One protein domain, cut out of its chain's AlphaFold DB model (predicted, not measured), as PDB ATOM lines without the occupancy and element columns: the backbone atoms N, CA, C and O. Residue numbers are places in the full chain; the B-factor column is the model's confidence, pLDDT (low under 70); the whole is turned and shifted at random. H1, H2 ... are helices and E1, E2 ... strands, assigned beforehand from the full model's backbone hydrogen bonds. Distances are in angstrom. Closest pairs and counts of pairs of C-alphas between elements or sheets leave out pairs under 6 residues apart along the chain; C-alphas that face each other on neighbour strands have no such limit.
ATOM      1  N   ILE A   9     527.406 550.997 378.107       77.06
ATOM      2  CA  ILE A   9     527.701 552.410 377.838       77.06
ATOM      3  C   ILE A   9     529.215 552.601 377.680       77.06
ATOM      4  O   ILE A   9     529.958 552.409 378.648       77.06
ATOM      5  N   PRO A  10     529.697 553.039 376.502       79.06
ATOM      6  CA  PRO A  10     531.075 553.475 376.351       79.06
ATOM      7  C   PRO A  10     531.281 554.831 377.048       79.06
ATOM      8  O   PRO A  10     530.695 555.846 376.671       79.06
ATOM      9  N   LYS A  11     532.144 554.870 378.065       79.06
ATOM     10  CA  LYS A  11     532.605 556.102 378.725       79.06
ATOM     11  C   LYS A  11     533.967 556.496 378.160       79.06
ATOM     12  O   LYS A  11     535.002 556.009 378.601       79.06
ATOM     13  N   LEU A  12     533.948 557.433 377.212       82.75
ATOM     14  CA  LEU A  12     535.141 557.972 376.544       82.75
ATOM     15  C   LEU A  12     535.643 559.290 377.161       82.75
ATOM     16  O   LEU A  12     536.378 560.038 376.521       82.75
ATOM     17  N   LYS A  13     535.234 559.613 378.397       84.62
ATOM     18  CA  LYS A  13     535.704 560.826 379.085       84.62
ATOM     19  C   LYS A  13     537.213 560.734 379.338       84.62
ATOM     20  O   LYS A  13     537.695 559.706 379.802       84.62
ATOM     21  N   ALA A  14     537.939 561.821 379.077       90.06
ATOM     22  CA  ALA A  14     539.387 561.909 379.300       90.06
ATOM     23  C   ALA A  14     539.768 562.375 380.722       90.06
ATOM     24  O   ALA A  14     540.939 562.309 381.107       90.06
ATOM     25  N   SER A  15     538.789 562.827 381.505       93.75
ATOM     26  CA  SER A  15     538.956 563.356 382.857       93.75
ATOM     27  C   SER A  15     537.827 562.901 383.785       93.75
ATOM     28  O   SER A  15     536.780 562.425 383.330       93.75
ATOM     29  N   CYS A  16     538.061 563.010 385.089       94.00
ATOM     30  CA  CYS A  16     537.122 562.631 386.139       94.00
ATOM     31  C   CYS A  16     537.178 563.614 387.312       94.00
ATOM     32  O   CYS A  16     538.156 564.347 387.457       94.00
ATOM     33  N   THR A  17     536.131 563.667 388.131       95.06
ATOM     34  CA  THR A  17     536.145 564.457 389.374       95.06
ATOM     35  C   THR A  17     537.084 563.830 390.414       95.06
ATOM     36  O   THR A  17     537.581 562.716 390.226       95.06
ATOM     37  N   LYS A  18     537.331 564.536 391.526       95.31
ATOM     38  CA  LYS A  18     538.097 563.988 392.659       95.31
ATOM     39  C   LYS A  18     537.456 562.716 393.224       95.31
ATOM     40  O   LYS A  18     538.147 561.726 393.416       95.31
ATOM     41  N   GLU A  19     536.141 562.717 393.418       94.12
ATOM     42  CA  GLU A  19     535.410 561.544 393.915       94.12
ATOM     43  C   GLU A  19     535.461 560.373 392.930       94.12
ATOM     44  O   GLU A  19     535.770 559.250 393.321       94.12
ATOM     45  N   GLU A  20     535.263 560.629 391.632       93.88
ATOM     46  CA  GLU A  20     535.417 559.595 390.604       93.88
ATOM     47  C   GLU A  20     536.861 559.058 390.545       93.88
ATOM     48  O   GLU A  20     537.064 557.890 390.211       93.88
ATOM     49  N   ALA A  21     537.867 559.887 390.847       95.31
ATOM     50  CA  ALA A  21     539.261 559.461 390.932       95.31
ATOM     51  C   ALA A  21     539.498 558.527 392.126       95.31
ATOM     52  O   ALA A  21     540.117 557.479 391.952       95.31
ATOM     53  N   VAL A  22     538.957 558.857 393.303       95.69
ATOM     54  CA  VAL A  22     539.027 557.983 394.485       95.69
ATOM     55  C   VAL A  22     538.284 556.673 394.232       95.69
ATOM     56  O   VAL A  22     538.854 555.609 394.450       95.69
ATOM     57  N   ALA A  23     537.069 556.719 393.678       93.31
ATOM     58  CA  ALA A  23     536.320 555.520 393.302       93.31
ATOM     59  C   ALA A  23     537.127 554.628 392.339       93.31
ATOM     60  O   ALA A  23     537.197 553.415 392.519       93.31
ATOM     61  N   LYS A  24     537.827 555.226 391.365       93.50
ATOM     62  CA  LYS A  24     538.770 554.498 390.499       93.50
ATOM     63  C   LYS A  24     539.912 553.856 391.277       93.50
ATOM     64  O   LYS A  24     540.262 552.715 390.998       93.50
ATOM     65  N   MET A  25     540.495 554.548 392.244       93.81
ATOM     66  CA  MET A  25     541.572 553.988 393.068       93.81
ATOM     67  C   MET A  25     541.095 552.876 394.011       93.81
ATOM     68  O   MET A  25     541.873 551.983 394.325       93.81
ATOM     69  N   LEU A  26     539.814 552.867 394.387       91.69
ATOM     70  CA  LEU A  26     539.164 551.765 395.110       91.69
ATOM     71  C   LEU A  26     538.814 550.565 394.210       91.69
ATOM     72  O   LEU A  26     538.223 549.592 394.670       91.69
ATOM     73  N   GLY A  27     539.144 550.617 392.916       90.50
ATOM     74  CA  GLY A  27     538.803 549.561 391.961       90.50
ATOM     75  C   GLY A  27     537.371 549.641 391.431       90.50
ATOM     76  O   GLY A  27     536.955 548.785 390.651       90.50
ATOM     77  N   TRP A  28     536.618 550.684 391.775       90.56
ATOM     78  CA  TRP A  28     535.314 550.954 391.177       90.56
ATOM     79  C   TRP A  28     535.508 551.711 389.878       90.56
ATOM     80  O   TRP A  28     536.605 552.180 389.573       90.56
ATOM     81  N   LEU A  29     534.450 551.849 389.085       88.06
ATOM     82  CA  LEU A  29     534.504 552.660 387.875       88.06
ATOM     83  C   LEU A  29     535.770 552.355 387.023       88.06
ATOM     84  O   LEU A  29     536.442 553.283 386.552       88.06
ATOM     85  N   GLN A  30     536.089 551.084 386.731       84.06
ATOM     86  CA  GLN A  30     537.219 550.669 385.874       84.06
ATOM     87  C   GLN A  30     536.892 550.546 384.379       84.06
ATOM     88  O   GLN A  30     535.848 550.038 383.984       84.06
ATOM     89  N   GLY A  31     537.800 551.034 383.530       82.38
ATOM     90  CA  GLY A  31     537.739 550.850 382.077       82.38
ATOM     91  C   GLY A  31     536.752 551.712 381.272       82.38
ATOM     92  O   GLY A  31     536.052 552.567 381.812       82.38
ATOM     93  N   PRO A  32     536.735 551.558 379.938       80.88
ATOM     94  CA  PRO A  32     535.872 552.347 379.055       80.88
ATOM     95  C   PRO A  32     534.467 551.751 378.872       80.88
ATOM     96  O   PRO A  32     533.566 552.463 378.438       80.88
ATOM     97  N   ILE A  33     534.269 550.472 379.197       80.88
ATOM     98  CA  ILE A  33     533.022 549.724 378.978       80.88
ATOM     99  C   ILE A  33     532.278 549.596 380.308       80.88
ATOM    100  O   ILE A  33     532.805 549.005 381.250       80.88
ATOM    101  N   ARG A  34     531.070 550.165 380.386       81.75
ATOM    102  CA  ARG A  34     530.227 550.204 381.595       81.75
ATOM    103  C   ARG A  34     528.921 549.483 381.392       81.75
ATOM    104  O   ARG A  34     528.412 549.486 380.277       81.75
ATOM    105  N   ARG A  35     528.337 548.978 382.475       79.19
ATOM    106  CA  ARG A  35     526.942 548.535 382.458       79.19
ATOM    107  C   ARG A  35     526.033 549.740 382.682       79.19
ATOM    108  O   ARG A  35     526.288 550.557 383.565       79.19
ATOM    109  N   ARG A  36     525.003 549.881 381.845       72.69
ATOM    110  CA  ARG A  36     523.953 550.900 381.987       72.69
ATOM    111  C   ARG A  36     523.129 550.653 383.236       72.69
ATOM    112  O   ARG A  36     522.807 551.602 383.937       72.69
ATOM    113  N   VAL A  37     522.801 549.387 383.467       71.00
ATOM    114  CA  VAL A  37     521.990 548.926 384.586       71.00
ATOM    115  C   VAL A  37     522.827 547.945 385.389       71.00
ATOM    116  O   VAL A  37     523.422 547.021 384.837       71.00
ATOM    117  N   ILE A  38     522.888 548.171 386.694       71.62
ATOM    118  CA  ILE A  38     523.448 547.232 387.657       71.62
ATOM    119  C   ILE A  38     522.313 546.856 388.591       71.62
ATOM    120  O   ILE A  38     521.581 547.721 389.067       71.62
ATOM    121  N   GLN A  39     522.140 545.557 388.805       70.50
ATOM    122  CA  GLN A  39     521.125 545.075 389.720       70.50
ATOM    123  C   GLN A  39     521.551 545.412 391.149       70.50
ATOM    124  O   GLN A  39     522.605 544.976 391.615       70.50
ATOM    125  N   VAL A  40     520.729 546.209 391.825       71.31
ATOM    126  CA  VAL A  40     520.885 546.524 393.244       71.31
ATOM    127  C   VAL A  40     519.999 545.561 394.021       71.31
ATOM    128  O   VAL A  40     518.807 545.437 393.737       71.31
ATOM    129  N   THR A  41     520.590 544.842 394.967       72.62
ATOM    130  CA  THR A  41     519.864 543.938 395.867       72.62
ATOM    131  C   THR A  41     519.501 544.661 397.164       72.62
ATOM    132  O   THR A  41     519.957 545.779 397.402       72.62
ATOM    133  N   GLU A  42     518.730 544.023 398.047       61.38
ATOM    134  CA  GLU A  42     518.490 544.542 399.407       61.38
ATOM    135  C   GLU A  42     519.795 544.731 400.202       61.38
ATOM    136  O   GLU A  42     519.850 545.506 401.152       61.38
ATOM    137  N   GLN A  43     520.861 544.032 399.801       61.38
ATOM    138  CA  GLN A  43     522.202 544.108 400.373       61.38
ATOM    139  C   GLN A  43     523.102 545.122 399.641       61.38
ATOM    140  O   GLN A  43     524.286 545.225 399.954       61.38
ATOM    141  N   GLY A  44     522.555 545.873 398.680       69.25
ATOM    142  CA  GLY A  44     523.274 546.851 397.868       69.25
ATOM    143  C   GLY A  44     523.828 546.278 396.561       69.25
ATOM    144  O   GLY A  44     523.327 545.287 396.017       69.25
ATOM    145  N   ILE A  45     524.847 546.955 396.026       72.75
ATOM    146  CA  ILE A  45     525.563 546.556 394.808       72.75
ATOM    147  C   ILE A  45     526.645 545.542 395.185       72.75
ATOM    148  O   ILE A  45     527.438 545.780 396.095       72.75
ATOM    149  N   SER A  46     526.702 544.423 394.467       72.94
ATOM    150  CA  SER A  46     527.731 543.408 394.693       72.94
ATOM    151  C   SER A  46     529.126 543.903 394.282       72.94
ATOM    152  O   SER A  46     529.279 544.654 393.313       72.94
ATOM    153  N   ALA A  47     530.161 543.479 395.011       74.31
ATOM    154  CA  ALA A  47     531.537 543.954 394.835       74.31
ATOM    155  C   ALA A  47     532.106 543.684 393.428       74.31
ATOM    156  O   ALA A  47     532.879 544.484 392.908       74.31
ATOM    157  N   ASP A  48     531.687 542.596 392.780       77.94
ATOM    158  CA  ASP A  48     532.046 542.242 391.400       77.94
ATOM    159  C   ASP A  48     531.435 543.188 390.353       77.94
ATOM    160  O   ASP A  48     531.966 543.324 389.250       77.94
ATOM    161  N   LEU A  49     530.353 543.890 390.697       80.25
ATOM    162  CA  LEU A  49     529.684 544.852 389.820       80.25
ATOM    163  C   LEU A  49     530.234 546.278 389.979       80.25
ATOM    164  O   LEU A  49     530.101 547.089 389.059       80.25
ATOM    165  N   MET A  50     530.920 546.575 391.088       82.88
ATOM    166  CA  MET A  50     531.521 547.890 391.366       82.88
ATOM    167  C   MET A  50     532.472 548.400 390.266       82.88
ATOM    168  O   MET A  50     532.381 549.576 389.880       82.88
ATOM    169  N   PRO A  51     533.352 547.567 389.671       84.44
ATOM    170  CA  PRO A  51     534.208 548.001 388.571       84.44
ATOM    171  C   PRO A  51     533.421 548.433 387.332       84.44
ATOM    172  O   PRO A  51     533.947 549.194 386.523       84.44
ATOM    173  N   HIS A  52     532.175 547.978 387.176       82.12
ATOM    174  CA  HIS A  52     531.352 548.176 385.983       82.12
ATOM    175  C   HIS A  52     530.358 549.335 386.086       82.12
ATOM    176  O   HIS A  52     529.707 549.645 385.082       82.12
ATOM    177  N   LEU A  53     530.292 550.004 387.243       81.31
ATOM    178  CA  LEU A  53     529.458 551.184 387.469       81.31
ATOM    179  C   LEU A  53     529.661 552.236 386.368       81.31
ATOM    180  O   LEU A  53     530.783 552.487 385.915       81.31
ATOM    181  N   SER A  54     528.568 552.840 385.899       80.56
ATOM    182  CA  SER A  54     528.602 553.855 384.836       80.56
ATOM    183  C   SER A  54     529.001 555.241 385.358       80.56
ATOM    184  O   SER A  54     529.678 556.014 384.659       80.56
ATOM    185  N   GLN A  55     528.597 555.541 386.590       81.62
ATOM    186  CA  GLN A  55     528.874 556.749 387.360       81.62
ATOM    187  C   GLN A  55     528.557 556.502 388.842       81.62
ATOM    188  O   GLN A  55     527.951 555.483 389.170       81.62
ATOM    189  N   LEU A  56     528.962 557.430 389.710       82.31
ATOM    190  CA  LEU A  56     528.437 557.505 391.074       82.31
ATOM    191  C   LEU A  56     527.039 558.138 390.996       82.31
ATOM    192  O   LEU A  56     526.857 559.129 390.286       82.31
ATOM    193  N   GLU A  57     526.049 557.531 391.646       79.44
ATOM    194  CA  GLU A  57     524.666 558.041 391.674       79.44
ATOM    195  C   GLU A  57     524.469 559.114 392.753       79.44
ATOM    196  O   GLU A  57     523.617 559.988 392.612       79.44
ATOM    197  N   SER A  58     525.305 559.064 393.786       82.31
ATOM    198  CA  SER A  58     525.364 559.967 394.932       82.31
ATOM    199  C   SER A  58     526.825 560.335 395.216       82.31
ATOM    200  O   SER A  58     527.729 559.931 394.471       82.31
ATOM    201  N   SER A  59     527.073 561.144 396.249       88.38
ATOM    202  CA  SER A  59     528.449 561.452 396.649       88.38
ATOM    203  C   SER A  59     529.190 560.184 397.081       88.38
ATOM    204  O   SER A  59     528.590 559.228 397.580       88.38
ATOM    205  N   LEU A  60     530.515 560.163 396.919       90.44
ATOM    206  CA  LEU A  60     531.324 559.020 397.358       90.44
ATOM    207  C   LEU A  60     531.128 558.702 398.854       90.44
ATOM    208  O   LEU A  60     531.126 557.535 399.239       90.44
ATOM    209  N   GLU A  61     530.955 559.732 399.685       91.06
ATOM    210  CA  GLU A  61     530.696 559.589 401.120       91.06
ATOM    211  C   GLU A  61     529.372 558.863 401.388       91.06
ATOM    212  O   GLU A  61     529.352 557.887 402.141       91.06
ATOM    213  N   GLU A  62     528.289 559.289 400.733       85.12
ATOM    214  CA  GLU A  62     526.976 558.647 400.853       85.12
ATOM    215  C   GLU A  62     527.036 557.188 400.398       85.12
ATOM    216  O   GLU A  62     526.566 556.310 401.119       85.12
ATOM    217  N   GLN A  63     527.692 556.897 399.269       88.44
ATOM    218  CA  GLN A  63     527.819 555.522 398.773       88.44
ATOM    219  C   GLN A  63     528.587 554.612 399.736       88.44
ATOM    220  O   GLN A  63     528.171 553.483 400.002       88.44
ATOM    221  N   LEU A  64     529.709 555.083 400.281       89.25
ATOM    222  CA  LEU A  64     530.483 554.313 401.255       89.25
ATOM    223  C   LEU A  64     529.690 554.078 402.548       89.25
ATOM    224  O   LEU A  64     529.749 552.988 403.126       89.25
ATOM    225  N   LEU A  65     528.924 555.078 402.990       89.81
ATOM    226  CA  LEU A  65     528.058 554.964 404.157       89.81
ATOM    227  C   LEU A  65     526.913 553.969 403.920       89.81
ATOM    228  O   LEU A  65     526.624 553.155 404.800       89.81
ATOM    229  N   GLU A  66     526.288 553.994 402.745       86.50
ATOM    230  CA  GLU A  66     525.250 553.043 402.339       86.50
ATOM    231  C   GLU A  66     525.779 551.608 402.322       86.50
ATOM    232  O   GLU A  66     525.171 550.734 402.943       86.50
ATOM    233  N   LEU A  67     526.946 551.367 401.713       88.06
ATOM    234  CA  LEU A  67     527.578 550.043 401.695       88.06
ATOM    235  C   LEU A  67     527.860 549.532 403.105       88.06
ATOM    236  O   LEU A  67     527.521 548.397 403.447       88.06
ATOM    237  N   ARG A  68     528.415 550.394 403.957       91.88
ATOM    238  CA  ARG A  68     528.677 550.056 405.353       91.88
ATOM    239  C   ARG A  68     527.388 549.739 406.115       91.88
ATOM    240  O   ARG A  68     527.354 548.790 406.897       91.88
ATOM    241  N   ASN A  69     526.330 550.524 405.924       89.12
ATOM    242  CA  ASN A  69     525.051 550.315 406.601       89.12
ATOM    243  C   ASN A  69     524.352 549.033 406.129       89.12
ATOM    244  O   ASN A  69     523.801 548.307 406.961       89.12
ATOM    245  N   ALA A  70     524.434 548.712 404.836       86.25
ATOM    246  CA  ALA A  70     523.946 547.453 404.285       86.25
ATOM    247  C   ALA A  70     524.708 546.256 404.881       86.25
ATOM    248  O   ALA A  70     524.088 545.325 405.399       86.25
ATOM    249  N   ALA A  71     526.045 546.324 404.923       89.31
ATOM    250  CA  ALA A  71     526.885 545.298 405.540       89.31
ATOM    251  C   ALA A  71     526.545 545.092 407.025       89.31
ATOM    252  O   ALA A  71     526.355 543.962 407.479       89.31
ATOM    253  N   ARG A  72     526.391 546.187 407.782       92.06
ATOM    254  CA  ARG A  72     526.026 546.134 409.207       92.06
ATOM    255  C   ARG A  72     524.646 545.543 409.431       92.06
ATOM    256  O   ARG A  72     524.483 544.745 410.346       92.06
ATOM    257  N   THR A  73     523.670 545.915 408.609       88.50
ATOM    258  CA  THR A  73     522.324 545.333 408.665       88.50
ATOM    259  C   THR A  73     522.383 543.828 408.420       88.50
ATOM    260  O   THR A  73     521.793 543.064 409.179       88.50
ATOM    261  N   GLY A  74     523.162 543.388 407.425       88.69
ATOM    262  CA  GLY A  74     523.381 541.967 407.148       88.69
ATOM    263  C   GLY A  74     524.023 541.216 408.318       88.69
ATOM    264  O   GLY A  74     523.594 540.112 408.644       88.69
ATOM    265  N   PHE A  75     525.007 541.825 408.982       89.88
ATOM    266  CA  PHE A  75     525.639 541.264 410.175       89.88
ATOM    267  C   PHE A  75     524.674 541.161 411.363       89.88
ATOM    268  O   PHE A  75     524.570 540.102 411.977       89.88
ATOM    269  N   PHE A  76     523.922 542.224 411.669       88.06
ATOM    270  CA  PHE A  76     522.948 542.193 412.763       88.06
ATOM    271  C   PHE A  76     521.833 541.185 412.511       88.06
ATOM    272  O   PHE A  76     521.496 540.432 413.417       88.06
ATOM    273  N   LYS A  77     521.335 541.095 411.275       89.06
ATOM    274  CA  LYS A  77     520.349 540.085 410.893       89.06
ATOM    275  C   LYS A  77     520.872 538.662 411.123       89.06
ATOM    276  O   LYS A  77     520.164 537.846 411.697       89.06
ATOM    277  N   ALA A  78     522.125 538.379 410.757       89.38
ATOM    278  CA  ALA A  78     522.738 537.070 411.005       89.38
ATOM    279  C   ALA A  78     522.855 536.738 412.508       89.38
ATOM    280  O   ALA A  78     522.701 535.581 412.891       89.38
ATOM    281  N   LEU A  79     523.097 537.744 413.358       87.31
ATOM    282  CA  LEU A  79     523.092 537.578 414.817       87.31
ATOM    283  C   LEU A  79     521.683 537.350 415.380       87.31
ATOM    284  O   LEU A  79     521.521 536.538 416.283       87.31
ATOM    285  N   GLU A  80     520.681 538.077 414.881       90.88
ATOM    286  CA  GLU A  80     519.284 537.965 415.324       90.88
ATOM    287  C   GLU A  80     518.644 536.631 414.919       90.88
ATOM    288  O   GLU A  80     517.814 536.098 415.652       90.88
ATOM    289  N   GLU A  81     519.042 536.082 413.770       92.69
ATOM    290  CA  GLU A  81     518.550 534.807 413.238       92.69
ATOM    291  C   GLU A  81     519.311 533.580 413.778       92.69
ATOM    292  O   GLU A  81     519.070 532.468 413.309       92.69
ATOM    293  N   ASP A  82     520.221 533.759 414.748       89.56
ATOM    294  CA  ASP A  82     521.094 532.702 415.287       89.56
ATOM    295  C   ASP A  82     521.794 531.894 414.169       89.56
ATOM    296  O   ASP A  82     521.870 530.660 414.198       89.56
ATOM    297  N   ALA A  83     522.295 532.596 413.145       90.19
ATOM    298  CA  ALA A  83     522.969 531.972 412.013       90.19
ATOM    299  C   ALA A  83     524.227 531.194 412.447       90.19
ATOM    300  O   ALA A  83     524.783 531.375 413.533       90.19
ATOM    301  N   LEU A  84     524.711 530.316 411.563       92.19
ATOM    302  CA  LEU A  84     525.973 529.606 411.782       92.19
ATOM    303  C   LEU A  84     527.131 530.602 411.958       92.19
ATOM    304  O   LEU A  84     527.163 531.644 411.306       92.19
ATOM    305  N   ILE A  85     528.102 530.246 412.805       86.25
ATOM    306  CA  ILE A  85     529.258 531.100 413.133       86.25
ATOM    307  C   ILE A  85     529.987 531.557 411.863       86.25
ATOM    308  O   ILE A  85     530.250 532.745 411.725       86.25
ATOM    309  N   ASP A  86     530.210 530.651 410.910       88.50
ATOM    310  CA  ASP A  86     530.886 530.961 409.645       88.50
ATOM    311  C   ASP A  86     530.167 532.071 408.853       88.50
ATOM    312  O   ASP A  86     530.810 532.928 408.254       88.50
ATOM    313  N   ILE A  87     528.828 532.108 408.896       88.44
ATOM    314  CA  ILE A  87     528.020 533.142 408.229       88.44
ATOM    315  C   ILE A  87     528.153 534.474 408.968       88.44
ATOM    316  O   ILE A  87     528.276 535.525 408.340       88.44
ATOM    317  N   ILE A  88     528.132 534.449 410.302       87.50
ATOM    318  CA  ILE A  88     528.310 535.650 411.126       87.50
ATOM    319  C   ILE A  88     529.694 536.259 410.868       87.50
ATOM    320  O   ILE A  88     529.790 537.465 410.647       87.50
ATOM    321  N   GLU A  89     530.743 535.435 410.828       87.38
ATOM    322  CA  GLU A  89     532.114 535.863 410.526       87.38
ATOM    323  C   GLU A  89     532.248 536.401 409.101       87.38
ATOM    324  O   GLU A  89     532.879 537.436 408.890       87.38
ATOM    325  N   GLU A  90     531.620 535.758 408.113       90.31
ATOM    326  CA  GLU A  90     531.570 536.276 406.745       90.31
ATOM    327  C   GLU A  90     530.955 537.684 406.719       90.31
ATOM    328  O   GLU A  90     531.534 538.603 406.139       90.31
ATOM    329  N   LYS A  91     529.815 537.896 407.394       90.00
ATOM    330  CA  LYS A  91     529.171 539.218 407.451       90.00
ATOM    331  C   LYS A  91     529.987 540.243 408.237       90.00
ATOM    332  O   LYS A  91     530.032 541.402 407.828       90.00
ATOM    333  N   GLU A  92     530.656 539.844 409.317       92.25
ATOM    334  CA  GLU A  92     531.570 540.719 410.061       92.25
ATOM    335  C   GLU A  92     532.745 541.166 409.181       92.25
ATOM    336  O   GLU A  92     533.062 542.356 409.123       92.25
ATOM    337  N   ASN A  93     533.336 540.240 408.423       90.62
ATOM    338  CA  ASN A  93     534.426 540.537 407.496       90.62
ATOM    339  C   ASN A  93     534.008 541.536 406.411       90.62
ATOM    340  O   ASN A  93     534.792 542.419 406.071       90.62
ATOM    341  N   VAL A  94     532.768 541.465 405.913       89.94
ATOM    342  CA  VAL A  94     532.242 542.467 404.968       89.94
ATOM    343  C   VAL A  94     532.162 543.857 405.614       89.94
ATOM    344  O   VAL A  94     532.530 544.843 404.981       89.94
ATOM    345  N   VAL A  95     531.745 543.964 406.884       91.00
ATOM    346  CA  VAL A  95     531.736 545.253 407.608       91.00
ATOM    347  C   VAL A  95     533.155 545.804 407.768       91.00
ATOM    348  O   VAL A  95     533.381 546.993 407.532       91.00
ATOM    349  N   ILE A  96     534.114 544.948 408.133       92.25
ATOM    350  CA  ILE A  96     535.530 545.319 408.266       92.25
ATOM    351  C   ILE A  96     536.092 545.807 406.925       92.25
ATOM    352  O   ILE A  96     536.813 546.804 406.884       92.25
ATOM    353  N   GLU A  97     535.743 545.141 405.825       90.69
ATOM    354  CA  GLU A  97     536.159 545.543 404.484       90.69
ATOM    355  C   GLU A  97     535.591 546.918 404.103       90.69
ATOM    356  O   GLU A  97     536.338 547.778 403.635       90.69
ATOM    357  N   CYS A  98     534.314 547.193 404.397       90.00
ATOM    358  CA  CYS A  98     533.743 548.532 404.213       90.00
ATOM    359  C   CYS A  98     534.480 549.596 405.044       90.00
ATOM    360  O   CYS A  98     534.782 550.675 404.534       90.00
ATOM    361  N   ASP A  99     534.816 549.299 406.303       92.56
ATOM    362  CA  ASP A  99     535.582 550.213 407.161       92.56
ATOM    363  C   ASP A  99     536.985 550.491 406.592       92.56
ATOM    364  O   ASP A  99     537.477 551.621 406.664       92.56
ATOM    365  N   ASN A 100     537.632 549.485 406.000       93.00
ATOM    366  CA  ASN A 100     538.920 549.649 405.329       93.00
ATOM    367  C   ASN A 100     538.794 550.490 404.054       93.00
ATOM    368  O   ASN A 100     539.618 551.380 403.836       93.00
ATOM    369  N   GLN A 101     537.752 550.276 403.248       91.62
ATOM    370  CA  GLN A 101     537.489 551.080 402.052       91.62
ATOM    371  C   GLN A 101     537.230 552.546 402.394       91.62
ATOM    372  O   GLN A 101     537.772 553.419 401.722       91.62
ATOM    373  N   ILE A 102     536.491 552.832 403.469       93.06
ATOM    374  CA  ILE A 102     536.275 554.204 403.954       93.06
ATOM    375  C   ILE A 102     537.603 554.870 404.329       93.06
ATOM    376  O   ILE A 102     537.861 556.007 403.933       93.06
ATOM    377  N   LYS A 103     538.473 554.158 405.056       94.12
ATOM    378  CA  LYS A 103     539.797 554.680 405.429       94.12
ATOM    379  C   LYS A 103     540.658 554.954 404.199       94.12
ATOM    380  O   LYS A 103     541.226 556.036 404.094       94.12
ATOM    381  N   LEU A 104     540.716 554.013 403.257       94.31
ATOM    382  CA  LEU A 104     541.452 554.187 402.002       94.31
ATOM    383  C   LEU A 104     540.899 555.356 401.183       94.31
ATOM    384  O   LEU A 104     541.675 556.162 400.676       94.31
ATOM    385  N   ALA A 105     539.574 555.491 401.096       95.31
ATOM    386  CA  ALA A 105     538.927 556.594 400.400       95.31
ATOM    387  C   ALA A 105     539.336 557.948 400.991       95.31
ATOM    388  O   ALA A 105     539.699 558.855 400.241       95.31
ATOM    389  N   ALA A 106     539.339 558.065 402.323       95.06
ATOM    390  CA  ALA A 106     539.787 559.264 403.020       95.06
ATOM    391  C   ALA A 106     541.264 559.571 402.718       95.06
ATOM    392  O   ALA A 106     541.584 560.687 402.308       95.06
ATOM    393  N   THR A 107     542.148 558.569 402.820       96.38
ATOM    394  CA  THR A 107     543.577 558.715 402.499       96.38
ATOM    395  C   THR A 107     543.799 559.162 401.053       96.38
ATOM    396  O   THR A 107     544.597 560.065 400.798       96.38
ATOM    397  N   TYR A 108     543.093 558.569 400.089       97.06
ATOM    398  CA  TYR A 108     543.209 558.952 398.683       97.06
ATOM    399  C   TYR A 108     542.670 560.357 398.430       97.06
ATOM    400  O   TYR A 108     543.279 561.109 397.672       97.06
ATOM    401  N   LEU A 109     541.559 560.739 399.061       96.00
ATOM    402  CA  LEU A 109     540.967 562.063 398.893       96.00
ATOM    403  C   LEU A 109     541.879 563.173 399.433       96.00
ATOM    404  O   LEU A 109     542.049 564.202 398.767       96.00
ATOM    405  N   GLU A 110     542.476 562.952 400.606       96.06
ATOM    406  CA  GLU A 110     543.484 563.835 401.203       96.06
ATOM    407  C   GLU A 110     544.698 563.946 400.277       96.06
ATOM    408  O   GLU A 110     545.034 565.038 399.822       96.06
ATOM    409  N   SER A 111     545.255 562.808 399.857       96.81
ATOM    410  CA  SER A 111     546.439 562.760 398.991       96.81
ATOM    411  C   SER A 111     546.215 563.422 397.629       96.81
ATOM    412  O   SER A 111     547.087 564.126 397.125       96.81
ATOM    413  N   ILE A 112     545.037 563.239 397.021       96.94
ATOM    414  CA  ILE A 112     544.660 563.929 395.780       96.94
ATOM    415  C   ILE A 112     544.554 565.433 396.024       96.94
ATOM    416  O   ILE A 112     544.971 566.224 395.179       96.94
ATOM    417  N   SER A 113     543.966 565.848 397.144       96.06
ATOM    418  CA  SER A 113     543.799 567.268 397.453       96.06
ATOM    419  C   SER A 113     545.141 567.950 397.695       96.06
ATOM    420  O   SER A 113     545.369 569.011 397.112       96.06
ATOM    421  N   ASP A 114     546.044 567.305 398.430       96.31
ATOM    422  CA  ASP A 114     547.416 567.761 398.644       96.31
ATOM    423  C   ASP A 114     548.203 567.822 397.337       96.31
ATOM    424  O   ASP A 114     548.855 568.823 397.035       96.31
ATOM    425  N   GLU A 115     548.113 566.780 396.509       96.88
ATOM    426  CA  GLU A 115     548.796 566.750 395.221       96.88
ATOM    427  C   GLU A 115     548.279 567.847 394.285       96.88
ATOM    428  O   GLU A 115     549.072 568.495 393.605       96.88
ATOM    429  N   VAL A 116     546.969 568.104 394.257       94.94
ATOM    430  CA  VAL A 116     546.379 569.200 393.471       94.94
ATOM    431  C   VAL A 116     546.791 570.570 394.026       94.94
ATOM    432  O   VAL A 116     547.055 571.488 393.245       94.94
ATOM    433  N   ALA A 117     546.905 570.719 395.349       94.75
ATOM    434  CA  ALA A 117     547.315 571.967 395.997       94.75
ATOM    435  C   ALA A 117     548.749 572.397 395.633       94.75
ATOM    436  O   ALA A 117     549.055 573.590 395.662       94.75
ATOM    437  N   LYS A 118     549.607 571.467 395.185       95.38
ATOM    438  CA  LYS A 118     550.947 571.772 394.639       95.38
ATOM    439  C   LYS A 118     550.908 572.621 393.358       95.38
ATOM    440  O   LYS A 118     551.945 573.129 392.921       95.38
ATOM    441  N   GLY A 119     549.743 572.782 392.726       93.12
ATOM    442  CA  GLY A 119     549.556 573.643 391.561       93.12
ATOM    443  C   GLY A 119     550.438 573.219 390.386       93.12
ATOM    444  O   GLY A 119     550.322 572.107 389.880       93.12
ATOM    445  N   ASN A 120     551.350 574.091 389.949       91.31
ATOM    446  CA  ASN A 120     552.238 573.805 388.814       91.31
ATOM    447  C   ASN A 120     553.254 572.684 389.091       91.31
ATOM    448  O   ASN A 120     553.778 572.104 388.144       91.31
ATOM    449  N   ALA A 121     553.533 572.388 390.364       93.00
ATOM    450  CA  ALA A 121     554.385 571.267 390.758       93.00
ATOM    451  C   ALA A 121     553.609 569.939 390.866       93.00
ATOM    452  O   ALA A 121     554.208 568.912 391.175       93.00
ATOM    453  N   SER A 122     552.293 569.951 390.625       95.12
ATOM    454  CA  SER A 122     551.452 568.758 390.683       95.12
ATOM    455  C   SER A 122     551.733 567.803 389.523       95.12
ATOM    456  O   SER A 122     551.794 568.192 388.352       95.12
ATOM    457  N   THR A 123     551.826 566.519 389.845       95.25
ATOM    458  CA  THR A 123     551.792 565.420 388.876       95.25
ATOM    459  C   THR A 123     550.389 565.277 388.282       95.25
ATOM    460  O   THR A 123     550.242 564.922 387.105       95.25
ATOM    461  N   LEU A 124     549.354 565.578 389.076       95.69
ATOM    462  CA  LEU A 124     547.961 565.554 388.648       95.69
ATOM    463  C   LEU A 124     547.659 566.775 387.779       95.69
ATOM    464  O   LEU A 124     547.799 567.928 388.176       95.69
ATOM    465  N   ARG A 125     547.204 566.515 386.554       96.31
ATOM    466  CA  ARG A 125     546.870 567.569 385.595       96.31
ATOM    467  C   ARG A 125     545.377 567.829 385.622       96.31
ATOM    468  O   ARG A 125     544.594 566.913 385.365       96.31
ATOM    469  N   ILE A 126     545.008 569.082 385.871       96.00
ATOM    470  CA  ILE A 126     543.621 569.548 385.838       96.00
ATOM    471  C   ILE A 126     543.175 569.745 384.385       96.00
ATOM    472  O   ILE A 126     543.830 570.441 383.605       96.00
ATOM    473  N   ASP A 127     542.034 569.164 384.036       95.50
ATOM    474  CA  ASP A 127     541.319 569.439 382.796       95.50
ATOM    475  C   ASP A 127     540.572 570.770 382.937       95.50
ATOM    476  O   ASP A 127     539.491 570.848 383.529       95.50
ATOM    477  N   ARG A 128     541.188 571.845 382.434       93.94
ATOM    478  CA  ARG A 128     540.655 573.207 382.559       93.94
ATOM    479  C   ARG A 128     539.342 573.389 381.809       93.94
ATOM    480  O   ARG A 128     538.508 574.165 382.269       93.94
ATOM    481  N   GLU A 129     539.151 572.695 380.690       94.00
ATOM    482  CA  GLU A 129     537.935 572.815 379.888       94.00
ATOM    483  C   GLU A 129     536.757 572.189 380.635       94.00
ATOM    484  O   GLU A 129     535.753 572.860 380.882       94.00
ATOM    485  N   ALA A 130     536.917 570.941 381.090       91.94
ATOM    486  CA  ALA A 130     535.890 570.265 381.874       91.94
ATOM    487  C   ALA A 130     535.603 571.006 383.189       91.94
ATOM    488  O   ALA A 130     534.439 571.214 383.527       91.94
ATOM    489  N   THR A 131     536.652 571.468 383.881       92.56
ATOM    490  CA  THR A 131     536.530 572.231 385.137       92.56
ATOM    491  C   THR A 131     535.781 573.543 384.947       92.56
ATOM    492  O   THR A 131     534.887 573.854 385.728       92.56
ATOM    493  N   SER A 132     536.086 574.299 383.890       93.38
ATOM    494  CA  SER A 132     535.389 575.562 383.614       93.38
ATOM    495  C   SER A 132     533.918 575.339 383.263       93.38
ATOM    496  O   SER A 132     533.078 576.168 383.594       93.38
ATOM    497  N   LYS A 133     533.594 574.216 382.610       92.62
ATOM    498  CA  LYS A 133     532.225 573.888 382.199       92.62
ATOM    499  C   LYS A 133     531.349 573.407 383.356       92.62
ATOM    500  O   LYS A 133     530.166 573.734 383.381       92.62
ATOM    501  N   SER A 134     531.891 572.598 384.266       90.94
ATOM    502  CA  SER A 134     531.129 572.020 385.383       90.94
ATOM    503  C   SER A 134     531.209 572.839 386.671       90.94
ATOM    504  O   SER A 134     530.371 572.660 387.548       90.94
ATOM    505  N   GLY A 135     532.220 573.702 386.813       91.75
ATOM    506  CA  GLY A 135     532.545 574.375 388.073       91.75
ATOM    507  C   GLY A 135     533.236 573.470 389.102       91.75
ATOM    508  O   GLY A 135     533.566 573.929 390.191       91.75
ATOM    509  N   ILE A 136     533.485 572.199 388.770       92.25
ATOM    510  CA  ILE A 136     534.088 571.195 389.657       92.25
ATOM    511  C   ILE A 136     535.471 570.830 389.120       92.25
ATOM    512  O   ILE A 136     535.653 570.680 387.918       92.25
ATOM    513  N   THR A 137     536.466 570.652 389.990       92.12
ATOM    514  CA  THR A 137     537.817 570.265 389.548       92.12
ATOM    515  C   THR A 137     537.813 568.883 388.891       92.12
ATOM    516  O   THR A 137     537.507 567.879 389.536       92.12
ATOM    517  N   HIS A 138     538.218 568.838 387.621       95.12
ATOM    518  CA  HIS A 138     538.417 567.609 386.863       95.12
ATOM    519  C   HIS A 138     539.905 567.296 386.703       95.12
ATOM    520  O   HIS A 138     540.690 568.142 386.285       95.12
ATOM    521  N   ILE A 139     540.291 566.057 386.990       96.44
ATOM    522  CA  ILE A 139     541.650 565.529 386.863       96.44
ATOM    523  C   ILE A 139     541.714 564.660 385.607       96.44
ATOM    524  O   ILE A 139     540.841 563.825 385.367       96.44
ATOM    525  N   THR A 140     542.747 564.831 384.782       96.12
ATOM    526  CA  THR A 140     542.925 563.997 383.585       96.12
ATOM    527  C   THR A 140     543.274 562.558 383.973       96.12
ATOM    528  O   THR A 140     544.190 562.319 384.767       96.12
ATOM    529  N   LEU A 141     542.605 561.582 383.352       93.88
ATOM    530  CA  LEU A 141     542.781 560.159 383.664       93.88
ATOM    531  C   LEU A 141     544.217 559.681 383.436       93.88
ATOM    532  O   LEU A 141     544.712 558.833 384.172       93.88
ATOM    533  N   LYS A 142     544.909 560.238 382.434       93.81
ATOM    534  CA  LYS A 142     546.315 559.914 382.162       93.81
ATOM    535  C   LYS A 142     547.223 560.314 383.326       93.81
ATOM    536  O   LYS A 142     548.082 559.529 383.711       93.81
ATOM    537  N   SER A 143     547.037 561.516 383.877       95.69
ATOM    538  CA  SER A 143     547.830 561.971 385.024       95.69
ATOM    539  C   SER A 143     547.514 561.176 386.288       95.69
ATOM    540  O   SER A 143     548.437 560.777 386.990       95.69
ATOM    541  N   LEU A 144     546.233 560.854 386.506       96.00
ATOM    542  CA  LEU A 144     545.792 560.033 387.631       96.00
ATOM    543  C   LEU A 144     546.417 558.635 387.589       96.00
ATOM    544  O   LEU A 144     546.928 558.181 388.601       96.00
ATOM    545  N   LYS A 145     546.434 557.978 386.422       93.81
ATOM    546  CA  LYS A 145     547.070 556.661 386.232       93.81
ATOM    547  C   LYS A 145     548.537 556.647 386.646       93.81
ATOM    548  O   LYS A 145     548.960 555.765 387.382       93.81
ATOM    549  N   ILE A 146     549.305 557.624 386.164       93.50
ATOM    550  CA  ILE A 146     550.744 557.721 386.443       93.50
ATOM    551  C   ILE A 146     550.975 557.988 387.931       93.50
ATOM    552  O   ILE A 146     551.817 557.345 388.550       93.50
ATOM    553  N   TRP A 147     550.221 558.930 388.495       96.38
ATOM    554  CA  TRP A 147     550.353 559.312 389.893       96.38
ATOM    555  C   TRP A 147     549.931 558.187 390.846       96.38
ATOM    556  O   TRP A 147     550.701 557.837 391.731       96.38
ATOM    557  N   ALA A 148     548.776 557.551 390.626       94.88
ATOM    558  CA  ALA A 148     548.282 556.463 391.471       94.88
ATOM    559  C   ALA A 148     549.214 555.240 391.449       94.88
ATOM    560  O   ALA A 148     549.448 554.623 392.488       94.88
ATOM    561  N   LEU A 149     549.800 554.927 390.288       93.06
ATOM    562  CA  LEU A 149     550.801 553.868 390.177       93.06
ATOM    563  C   LEU A 149     552.077 554.214 390.952       93.06
ATOM    564  O   LEU A 149     552.651 553.348 391.602       93.06
ATOM    565  N   LYS A 150     552.523 555.472 390.889       92.56
ATOM    566  CA  LYS A 150     553.751 555.918 391.550       92.56
ATOM    567  C   LYS A 150     553.605 556.011 393.071       92.56
ATOM    568  O   LYS A 150     554.480 555.528 393.778       92.56
ATOM    569  N   GLU A 151     552.542 556.643 393.560       92.12
ATOM    570  CA  GLU A 151     552.369 556.923 394.994       92.12
ATOM    571  C   GLU A 151     551.790 555.728 395.761       92.12
ATOM    572  O   GLU A 151     552.156 555.502 396.909       92.12
ATOM    573  N   PHE A 152     550.913 554.937 395.131       91.25
ATOM    574  CA  PHE A 152     550.186 553.853 395.803       91.25
ATOM    575  C   PHE A 152     550.393 552.471 395.174       91.25
ATOM    576  O   PHE A 152     549.863 551.487 395.682       91.25
ATOM    577  N   GLY A 153     551.116 552.362 394.054       91.94
ATOM    578  CA  GLY A 153     551.253 551.092 393.333       91.94
ATOM    579  C   GLY A 153     549.967 550.627 392.637       91.94
ATOM    580  O   GLY A 153     549.861 549.460 392.267       91.94
TER     581      GLY A 153
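Overview. This is residues 9 to 153 of the 277 residues of an uncharacterized protein of Nitrosomonas ureae (UniProt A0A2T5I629). A long helical hairpin of H2 and H3 makes the longest axis, and H3 runs on past H2 to a small head of H1, H4, H5 and the two-stranded antiparallel sheet E1 - E3. H1 packs on H3, while E2 and the unnamed stretch of residues 36 to 59 form a loop on one side of the hairpin. The printed part has 145 residues, mostly helix, with five named helices and three named strands in the order E1 H1 E2 H2 H3 H4 E3 H5. It is only just compact, close to loose, with a radius of gyration of the C-alphas of 17.4 A and spans of 58 by 30 by 25 A.

Arrangement. E1, residues 15 to 17, is antiparallel to E3, residues 138 to 140, with N 16 and O 139 within hydrogen-bond range at 2.9 A. H1, residues 18 to 25, touches residues 105 to 112 of H3, residues 85 to 117, at a steep tilt of 51 degrees; the closest C-alphas, of Val 22 and Tyr 108, are 6.0 A apart. E2, residues 33 to 35, pairs with no named strand, but its residues 33 to 34 pair antiparallel with residues 9 to 10. H2, residues 60 to 80, forms a hairpin with H3 at a shallow tilt of 14 degrees, the closest C-alphas, of Phe 75 and Lys 91, being 4.9 A apart. H4, residues 128 to 134, touches no helix; its closest C-alpha to E3 is Thr 131, 5.3 A from that of His 138. H5, residues 141 to 152, is near H3, with 8 pairs of C-alphas within 10 A. In the five helices every O i to N i+4 pair is within hydrogen-bond range.

Along the chain. E1 begins at C-alpha 15 (538.956, 563.356, 382.857). H2 is 30.2 A long, H3 47.9 A and H5 15.6 A, ending at C-alpha 152 (550.186, 553.853, 395.803).

Size, cuts and confidence. The printed part has no cut. The link E2 to H2 is long, and residues 42 to 44 are under 70 in pLDDT.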